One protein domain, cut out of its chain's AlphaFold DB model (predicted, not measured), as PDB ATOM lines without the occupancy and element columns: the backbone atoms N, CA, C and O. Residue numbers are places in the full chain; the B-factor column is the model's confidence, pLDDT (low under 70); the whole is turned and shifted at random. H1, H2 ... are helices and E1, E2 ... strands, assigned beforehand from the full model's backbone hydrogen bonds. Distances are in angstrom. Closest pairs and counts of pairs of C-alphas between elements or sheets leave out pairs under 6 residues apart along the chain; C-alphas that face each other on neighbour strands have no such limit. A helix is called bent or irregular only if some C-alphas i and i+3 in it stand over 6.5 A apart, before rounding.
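This is residues 142 to 196 of the 440 residues of an uncharacterized protein of Chromera velia CCMP2878 (UniProt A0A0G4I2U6). You see a small head, where irregular helix H1 packs by the two-strand sheet E1 E2 and short H2, and a loop end, where residues 142 to 147 and the long loop 167 to 188, running out and back, make the length. The 55 printed residues, under half in named elements, run H1, E1, H2, E2; the class is mixed and the sheet antiparallel. The whole is compact, with radius of gyration of the C-alphas 11.1 A, yet elongated, spanning 32 by 20 by 15 A.

Start at H1, residues 149 to 160: its closest C-alpha pair with E1, residues 164 to 166, is Cys 157 and Leu 164, 5.5 A. H1 touches H2, residues 189 to 192, closest at the C-alphas of Cys 149 and Cys 192, 5.3 A. E1 and E2, residues 193 to 195, are antiparallel at 137 degrees; N 165 and O 194 are 2.8 A apart, within hydrogen-bond range. In H1, 5 of 8 O i to N i+4 pairs are within range; H2 is too short for one.

Find C-alpha 149 at (-40.605, -21.255, -41.752); H1 runs 13.5 A, irregular, with C-alphas 151 and 154 9.3 A apart. E1 spans 6.8 A, H2 5.3 A, and E2 6.7 A, ending at C-alpha 195, (-51.807, -17.450, -32.859).

The farthest C-alphas, of Leu 181 and Ser 196, are 32.9 A apart. The printed part has no cut; E1 to H2 is a long link. Look for pLDDT under 70 at residues 142 to 146, 168 to 172 and 176 to 185.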
ATOM      1  N   ASP A 142     -27.505 -33.283 -44.672       59.78
ATOM      2  CA  ASP A 142     -28.530 -32.746 -43.776       59.78
ATOM      3  C   ASP A 142     -28.398 -31.231 -43.525       59.78
ATOM      4  O   ASP A 142     -29.373 -30.581 -43.163       59.78
ATOM      5  N   MET A 143     -27.220 -30.633 -43.745       58.94
ATOM      6  CA  MET A 143     -27.019 -29.180 -43.631       58.94
ATOM      7  C   MET A 143     -27.462 -28.418 -44.885       58.94
ATOM      8  O   MET A 143     -27.675 -27.211 -44.805       58.94
ATOM      9  N   CYS A 144     -27.616 -29.098 -46.025       64.50
ATOM     10  CA  CYS A 144     -28.071 -28.479 -47.272       64.50
ATOM     11  C   CYS A 144     -29.603 -28.368 -47.374       64.50
ATOM     12  O   CYS A 144     -30.091 -27.648 -48.238       64.50
ATOM     13  N   CYS A 145     -30.350 -29.060 -46.506       66.25
ATOM     14  CA  CYS A 145     -31.816 -29.097 -46.512       66.25
ATOM     15  C   CYS A 145     -32.400 -28.507 -45.219       66.25
ATOM     16  O   CYS A 145     -33.227 -29.141 -44.564       66.25
ATOM     17  N   MET A 146     -31.951 -27.317 -44.810       66.69
ATOM     18  CA  MET A 146     -32.639 -26.605 -43.732       66.69
ATOM     19  C   MET A 146     -33.934 -26.019 -44.287       66.69
ATOM     20  O   MET A 146     -33.887 -25.063 -45.054       66.69
ATOM     21  N   LEU A 147     -35.074 -26.601 -43.907       71.88
ATOM     22  CA  LEU A 147     -36.354 -25.927 -44.081       71.88
ATOM     23  C   LEU A 147     -36.439 -24.778 -43.077       71.88
ATOM     24  O   LEU A 147     -36.195 -24.944 -41.876       71.88
ATOM     25  N   THR A 148     -36.794 -23.615 -43.593       81.06
ATOM     26  CA  THR A 148     -37.148 -22.434 -42.816       81.06
ATOM     27  C   THR A 148     -38.664 -22.330 -42.730       81.06
ATOM     28  O   THR A 148     -39.396 -22.910 -43.536       81.06
ATOM     29  N   CYS A 149     -39.172 -21.541 -41.786       81.38
ATOM     30  CA  CYS A 149     -40.605 -21.255 -41.752       81.38
ATOM     31  C   CYS A 149     -41.095 -20.542 -43.028       81.38
ATOM     32  O   CYS A 149     -42.272 -20.640 -43.368       81.38
ATOM     33  N   ALA A 150     -40.207 -19.883 -43.783       81.56
ATOM     34  CA  ALA A 150     -40.556 -19.294 -45.074       81.56
ATOM     35  C   ALA A 150     -40.981 -20.349 -46.117       81.56
ATOM     36  O   ALA A 150     -41.855 -20.064 -46.934       81.56
ATOM     37  N   ASP A 151     -40.430 -21.566 -46.045       81.19
ATOM     38  CA  ASP A 151     -40.757 -22.666 -46.963       81.19
ATOM     39  C   ASP A 151     -42.143 -23.274 -46.681       81.19
ATOM     40  O   ASP A 151     -42.790 -23.800 -47.586       81.19
ATOM     41  N   LEU A 152     -42.625 -23.171 -45.435       80.38
ATOM     42  CA  LEU A 152     -43.981 -23.577 -45.052       80.38
ATOM     43  C   LEU A 152     -45.037 -22.611 -45.625       80.38
ATOM     44  O   LEU A 152     -46.112 -23.033 -46.060       80.38
ATOM     45  N   GLY A 153     -44.713 -21.313 -45.629       83.12
ATOM     46  CA  GLY A 153     -45.595 -20.234 -46.064       83.12
ATOM     47  C   GLY A 153     -46.879 -20.107 -45.230       83.12
ATOM     48  O   GLY A 153     -47.185 -20.922 -44.361       83.12
ATOM     49  N   GLN A 154     -47.682 -19.081 -45.522       82.81
ATOM     50  CA  GLN A 154     -48.960 -18.864 -44.827       82.81
ATOM     51  C   GLN A 154     -49.940 -20.033 -45.034       82.81
ATOM     52  O   GLN A 154     -50.655 -20.411 -44.112       82.81
ATOM     53  N   ALA A 155     -49.903 -20.677 -46.206       82.62
ATOM     54  CA  ALA A 155     -50.759 -21.820 -46.515       82.62
ATOM     55  C   ALA A 155     -50.549 -23.010 -45.557       82.62
ATOM     56  O   ALA A 155     -51.502 -23.730 -45.258       82.62
ATOM     57  N   GLY A 156     -49.324 -23.220 -45.057       82.00
ATOM     58  CA  GLY A 156     -49.063 -24.259 -44.061       82.00
ATOM     59  C   GLY A 156     -49.597 -23.906 -42.669       82.00
ATOM     60  O   GLY A 156     -50.038 -24.804 -41.952       82.00
ATOM     61  N   CYS A 157     -49.644 -22.618 -42.314       82.81
ATOM     62  CA  CYS A 157     -50.307 -22.155 -41.093       82.81
ATOM     63  C   CYS A 157     -51.832 -22.268 -41.199       82.81
ATOM     64  O   CYS A 157     -52.460 -22.812 -40.293       82.81
ATOM     65  N   ASP A 158     -52.415 -21.881 -42.336       83.56
ATOM     66  CA  ASP A 158     -53.859 -21.986 -42.578       83.56
ATOM     67  C   ASP A 158     -54.346 -23.448 -42.533       83.56
ATOM     68  O   ASP A 158     -55.435 -23.743 -42.034       83.56
ATOM     69  N   ALA A 159     -53.530 -24.386 -43.028       83.12
ATOM     70  CA  ALA A 159     -53.829 -25.818 -42.993       83.12
ATOM     71  C   ALA A 159     -53.783 -26.413 -41.575       83.12
ATOM     72  O   ALA A 159     -54.439 -27.423 -41.309       83.12
ATOM     73  N   ALA A 160     -53.015 -25.806 -40.668       78.81
ATOM     74  CA  ALA A 160     -52.893 -26.248 -39.284       78.81
ATOM     75  C   ALA A 160     -54.006 -25.721 -38.369       78.81
ATOM     76  O   ALA A 160     -54.220 -26.264 -37.284       78.81
ATOM     77  N   GLY A 161     -54.724 -24.693 -38.812       80.19
ATOM     78  CA  GLY A 161     -55.856 -24.111 -38.115       80.19
ATOM     79  C   GLY A 161     -56.187 -22.744 -38.693       80.19
ATOM     80  O   GLY A 161     -55.319 -22.031 -39.191       80.19
ATOM     81  N   THR A 162     -57.453 -22.348 -38.606       71.19
ATOM     82  CA  THR A 162     -57.807 -20.951 -38.841       71.19
ATOM     83  C   THR A 162     -57.178 -20.110 -37.723       71.19
ATOM     84  O   THR A 162     -57.212 -20.524 -36.563       71.19
ATOM     85  N   ASN A 163     -56.642 -18.926 -38.049       81.50
ATOM     86  CA  ASN A 163     -56.103 -17.927 -37.098       81.50
ATOM     87  C   ASN A 163     -54.643 -18.120 -36.639       81.50
ATOM     88  O   ASN A 163     -54.267 -17.682 -35.552       81.50
ATOM     89  N   LEU A 164     -53.817 -18.750 -37.472       84.69
ATOM     90  CA  LEU A 164     -52.372 -18.833 -37.277       84.69
ATOM     91  C   LEU A 164     -51.650 -17.904 -38.264       84.69
ATOM     92  O   LEU A 164     -51.899 -17.963 -39.467       84.69
ATOM     93  N   LEU A 165     -50.747 -17.057 -37.772       86.88
ATOM     94  CA  LEU A 165     -49.877 -16.205 -38.584       86.88
ATOM     95  C   LEU A 165     -48.476 -16.798 -38.667       86.88
ATOM     96  O   LEU A 165     -47.945 -17.299 -37.677       86.88
ATOM     97  N   LEU A 166     -47.854 -16.691 -39.841       86.06
ATOM     98  CA  LEU A 166     -46.435 -16.995 -39.983       86.06
ATOM     99  C   LEU A 166     -45.610 -15.996 -39.158       86.06
ATOM    100  O   LEU A 166     -45.793 -14.784 -39.287       86.06
ATOM    101  N   ILE A 167     -44.688 -16.496 -38.331       82.38
ATOM    102  CA  ILE A 167     -43.837 -15.654 -37.476       82.38
ATOM    103  C   ILE A 167     -43.111 -14.618 -38.350       82.38
ATOM    104  O   ILE A 167     -42.454 -14.976 -39.328       82.38
ATOM    105  N   GLY A 168     -43.201 -13.331 -37.994       69.56
ATOM    106  CA  GLY A 168     -42.732 -12.199 -38.818       69.56
ATOM    107  C   GLY A 168     -41.233 -12.185 -39.164       69.56
ATOM    108  O   GLY A 168     -40.810 -11.390 -39.997       69.56
ATOM    109  N   ASN A 169     -40.444 -13.095 -38.581       63.72
ATOM    110  CA  ASN A 169     -39.037 -13.354 -38.907       63.72
ATOM    111  C   ASN A 169     -38.828 -14.777 -39.464       63.72
ATOM    112  O   ASN A 169     -37.819 -15.423 -39.190       63.72
ATOM    113  N   ALA A 170     -39.781 -15.270 -40.259       60.19
ATOM    114  CA  ALA A 170     -39.756 -16.587 -40.890       60.19
ATOM    115  C   ALA A 170     -38.421 -17.010 -41.552       60.19
ATOM    116  O   ALA A 170     -38.108 -18.199 -41.454       60.19
ATOM    117  N   PRO A 171     -37.621 -16.125 -42.197       61.25
ATOM    118  CA  PRO A 171     -36.341 -16.551 -42.776       61.25
ATOM    119  C   PRO A 171     -35.258 -16.886 -41.734       61.25
ATOM    120  O   PRO A 171     -34.352 -17.653 -42.048       61.25
ATOM    121  N   ASP A 172     -35.353 -16.368 -40.504       67.50
ATOM    122  CA  ASP A 172     -34.341 -16.582 -39.456       67.50
ATOM    123  C   ASP A 172     -34.712 -17.715 -38.480       67.50
ATOM    124  O   ASP A 172     -33.871 -18.188 -37.706       67.50
ATOM    125  N   VAL A 173     -35.964 -18.184 -38.511       70.81
ATOM    126  CA  VAL A 173     -36.418 -19.314 -37.693       70.81
ATOM    127  C   VAL A 173     -36.061 -20.618 -38.403       70.81
ATOM    128  O   VAL A 173     -36.801 -21.140 -39.237       70.81
ATOM    129  N   ILE A 174     -34.890 -21.150 -38.054       73.81
ATOM    130  CA  ILE A 174     -34.474 -22.497 -38.450       73.81
ATOM    131  C   ILE A 174     -35.242 -23.496 -37.585       73.81
ATOM    132  O   ILE A 174     -35.089 -23.502 -36.359       73.81
ATOM    133  N   CYS A 175     -36.031 -24.364 -38.217       74.69
ATOM    134  CA  CYS A 175     -36.756 -25.432 -37.537       74.69
ATOM    135  C   CYS A 175     -35.751 -26.376 -36.855       74.69
ATOM    136  O   CYS A 175     -35.108 -27.212 -37.493       74.69
ATOM    137  N   LYS A 176     -35.563 -26.214 -35.539       60.00
ATOM    138  CA  LYS A 176     -34.682 -27.088 -34.763       60.00
ATOM    139  C   LYS A 176     -35.317 -28.462 -34.651       60.00
ATOM    140  O   LYS A 176     -36.370 -28.629 -34.048       60.00
ATOM    141  N   THR A 177     -34.625 -29.456 -35.187       59.88
ATOM    142  CA  THR A 177     -34.876 -30.847 -34.842       59.88
ATOM    143  C   THR A 177     -34.049 -31.217 -33.625       59.88
ATOM    144  O   THR A 177     -32.821 -31.169 -33.662       59.88
ATOM    145  N   ASP A 178     -34.709 -31.657 -32.557       55.69
ATOM    146  CA  ASP A 178     -34.010 -32.260 -31.416       55.69
ATOM    147  C   ASP A 178     -33.419 -33.639 -31.773       55.69
ATOM    148  O   ASP A 178     -32.574 -34.166 -31.049       55.69
ATOM    149  N   ASN A 179     -33.820 -34.225 -32.912       51.47
ATOM    150  CA  ASN A 179     -33.263 -35.476 -33.415       51.47
ATOM    151  C   ASN A 179     -33.337 -35.570 -34.960       51.47
ATOM    152  O   ASN A 179     -34.359 -35.998 -35.503       51.47
ATOM    153  N   PRO A 180     -32.273 -35.204 -35.700       53.69
ATOM    154  CA  PRO A 180     -32.292 -35.166 -37.169       53.69
ATOM    155  C   PRO A 180     -32.414 -36.551 -37.832       53.69
ATOM    156  O   PRO A 180     -32.632 -36.644 -39.034       53.69
ATOM    157  N   LEU A 181     -32.280 -37.640 -37.068       45.19
ATOM    158  CA  LEU A 181     -32.126 -38.994 -37.607       45.19
ATOM    159  C   LEU A 181     -33.400 -39.853 -37.598       45.19
ATOM    160  O   LEU A 181     -33.373 -40.931 -38.189       45.19
ATOM    161  N   THR A 182     -34.495 -39.431 -36.951       52.25
ATOM    162  CA  THR A 182     -35.685 -40.299 -36.802       52.25
ATOM    163  C   THR A 182     -37.017 -39.711 -37.259       52.25
ATOM    164  O   THR A 182     -37.873 -40.504 -37.632       52.25
ATOM    165  N   ASP A 183     -37.187 -38.385 -37.317       55.00
ATOM    166  CA  ASP A 183     -38.503 -37.769 -37.602       55.00
ATOM    167  C   ASP A 183     -38.551 -36.847 -38.829       55.00
ATOM    168  O   ASP A 183     -39.523 -36.125 -39.033       55.00
ATOM    169  N   GLY A 184     -37.532 -36.881 -39.694       57.91
ATOM    170  CA  GLY A 184     -37.596 -36.191 -40.988       57.91
ATOM    171  C   GLY A 184     -37.859 -34.684 -40.888       57.91
ATOM    172  O   GLY A 184     -38.566 -34.153 -41.730       57.91
ATOM    173  N   GLY A 185     -37.326 -34.033 -39.848       57.44
ATOM    174  CA  GLY A 185     -37.246 -32.580 -39.659       57.44
ATOM    175  C   GLY A 185     -38.326 -31.709 -40.272       57.44
ATOM    176  O   GLY A 185     -38.020 -30.750 -40.974       57.44
ATOM    177  N   VAL A 186     -39.583 -32.031 -39.988       70.00
ATOM    178  CA  VAL A 186     -40.714 -31.259 -40.488       70.00
ATOM    179  C   VAL A 186     -40.902 -30.039 -39.592       70.00
ATOM    180  O   VAL A 186     -41.089 -30.185 -38.384       70.00
ATOM    181  N   CYS A 187     -40.873 -28.842 -40.178       74.56
ATOM    182  CA  CYS A 187     -41.387 -27.644 -39.526       74.56
ATOM    183  C   CYS A 187     -42.849 -27.900 -39.151       74.56
ATOM    184  O   CYS A 187     -43.710 -28.032 -40.023       74.56
ATOM    185  N   THR A 188     -43.134 -28.039 -37.859       80.69
ATOM    186  CA  THR A 188     -44.515 -28.167 -37.398       80.69
ATOM    187  C   THR A 188     -45.139 -26.781 -37.351       80.69
ATOM    188  O   THR A 188     -44.452 -25.782 -37.120       80.69
ATOM    189  N   SER A 189     -46.454 -26.708 -37.527       77.94
ATOM    190  CA  SER A 189     -47.196 -25.455 -37.377       77.94
ATOM    191  C   SER A 189     -46.948 -24.780 -36.030       77.94
ATOM    192  O   SER A 189     -46.862 -23.565 -35.967       77.94
ATOM    193  N   THR A 190     -46.717 -25.553 -34.970       80.38
ATOM    194  CA  THR A 190     -46.385 -25.039 -33.633       80.38
ATOM    195  C   THR A 190     -45.030 -24.326 -33.572       80.38
ATOM    196  O   THR A 190     -44.813 -23.508 -32.690       80.38
ATOM    197  N   SER A 191     -44.102 -24.645 -34.480       82.38
ATOM    198  CA  SER A 191     -42.762 -24.037 -34.523       82.38
ATOM    199  C   SER A 191     -42.653 -22.829 -35.457       82.38
ATOM    200  O   SER A 191     -41.700 -22.064 -35.341       82.38
ATOM    201  N   CYS A 192     -43.611 -22.663 -36.371       86.06
ATOM    202  CA  CYS A 192     -43.563 -21.646 -37.425       86.06
ATOM    203  C   CYS A 192     -44.759 -20.702 -37.453       86.06
ATOM    204  O   CYS A 192     -44.722 -19.703 -38.175       86.06
ATOM    205  N   CYS A 193     -45.807 -21.018 -36.699       89.19
ATOM    206  CA  CYS A 193     -47.022 -20.240 -36.672       89.19
ATOM    207  C   CYS A 193     -47.343 -19.819 -35.240       89.19
ATOM    208  O   CYS A 193     -47.358 -20.647 -34.330       89.19
ATOM    209  N   GLU A 194     -47.639 -18.538 -35.069       90.31
ATOM    210  CA  GLU A 194     -48.134 -17.970 -33.819       90.31
ATOM    211  C   GLU A 194     -49.638 -17.700 -33.945       90.31
ATOM    212  O   GLU A 194     -50.125 -17.394 -35.042       90.31
ATOM    213  N   PRO A 195     -50.408 -17.847 -32.858       91.00
ATOM    214  CA  PRO A 195     -51.807 -17.450 -32.859       91.00
ATOM    215  C   PRO A 195     -51.940 -15.953 -33.150       91.00
ATOM    216  O   PRO A 195     -51.091 -15.137 -32.785       91.00
ATOM    217  N   SER A 196     -53.026 -15.590 -33.824       94.38
ATOM    218  CA  SER A 196     -53.391 -14.198 -34.058       94.38
ATOM    219  C   SER A 196     -54.694 -13.834 -33.376       94.38
ATOM    220  O   SER A 196     -55.515 -14.688 -33.034       94.38
TER     221      SER A 196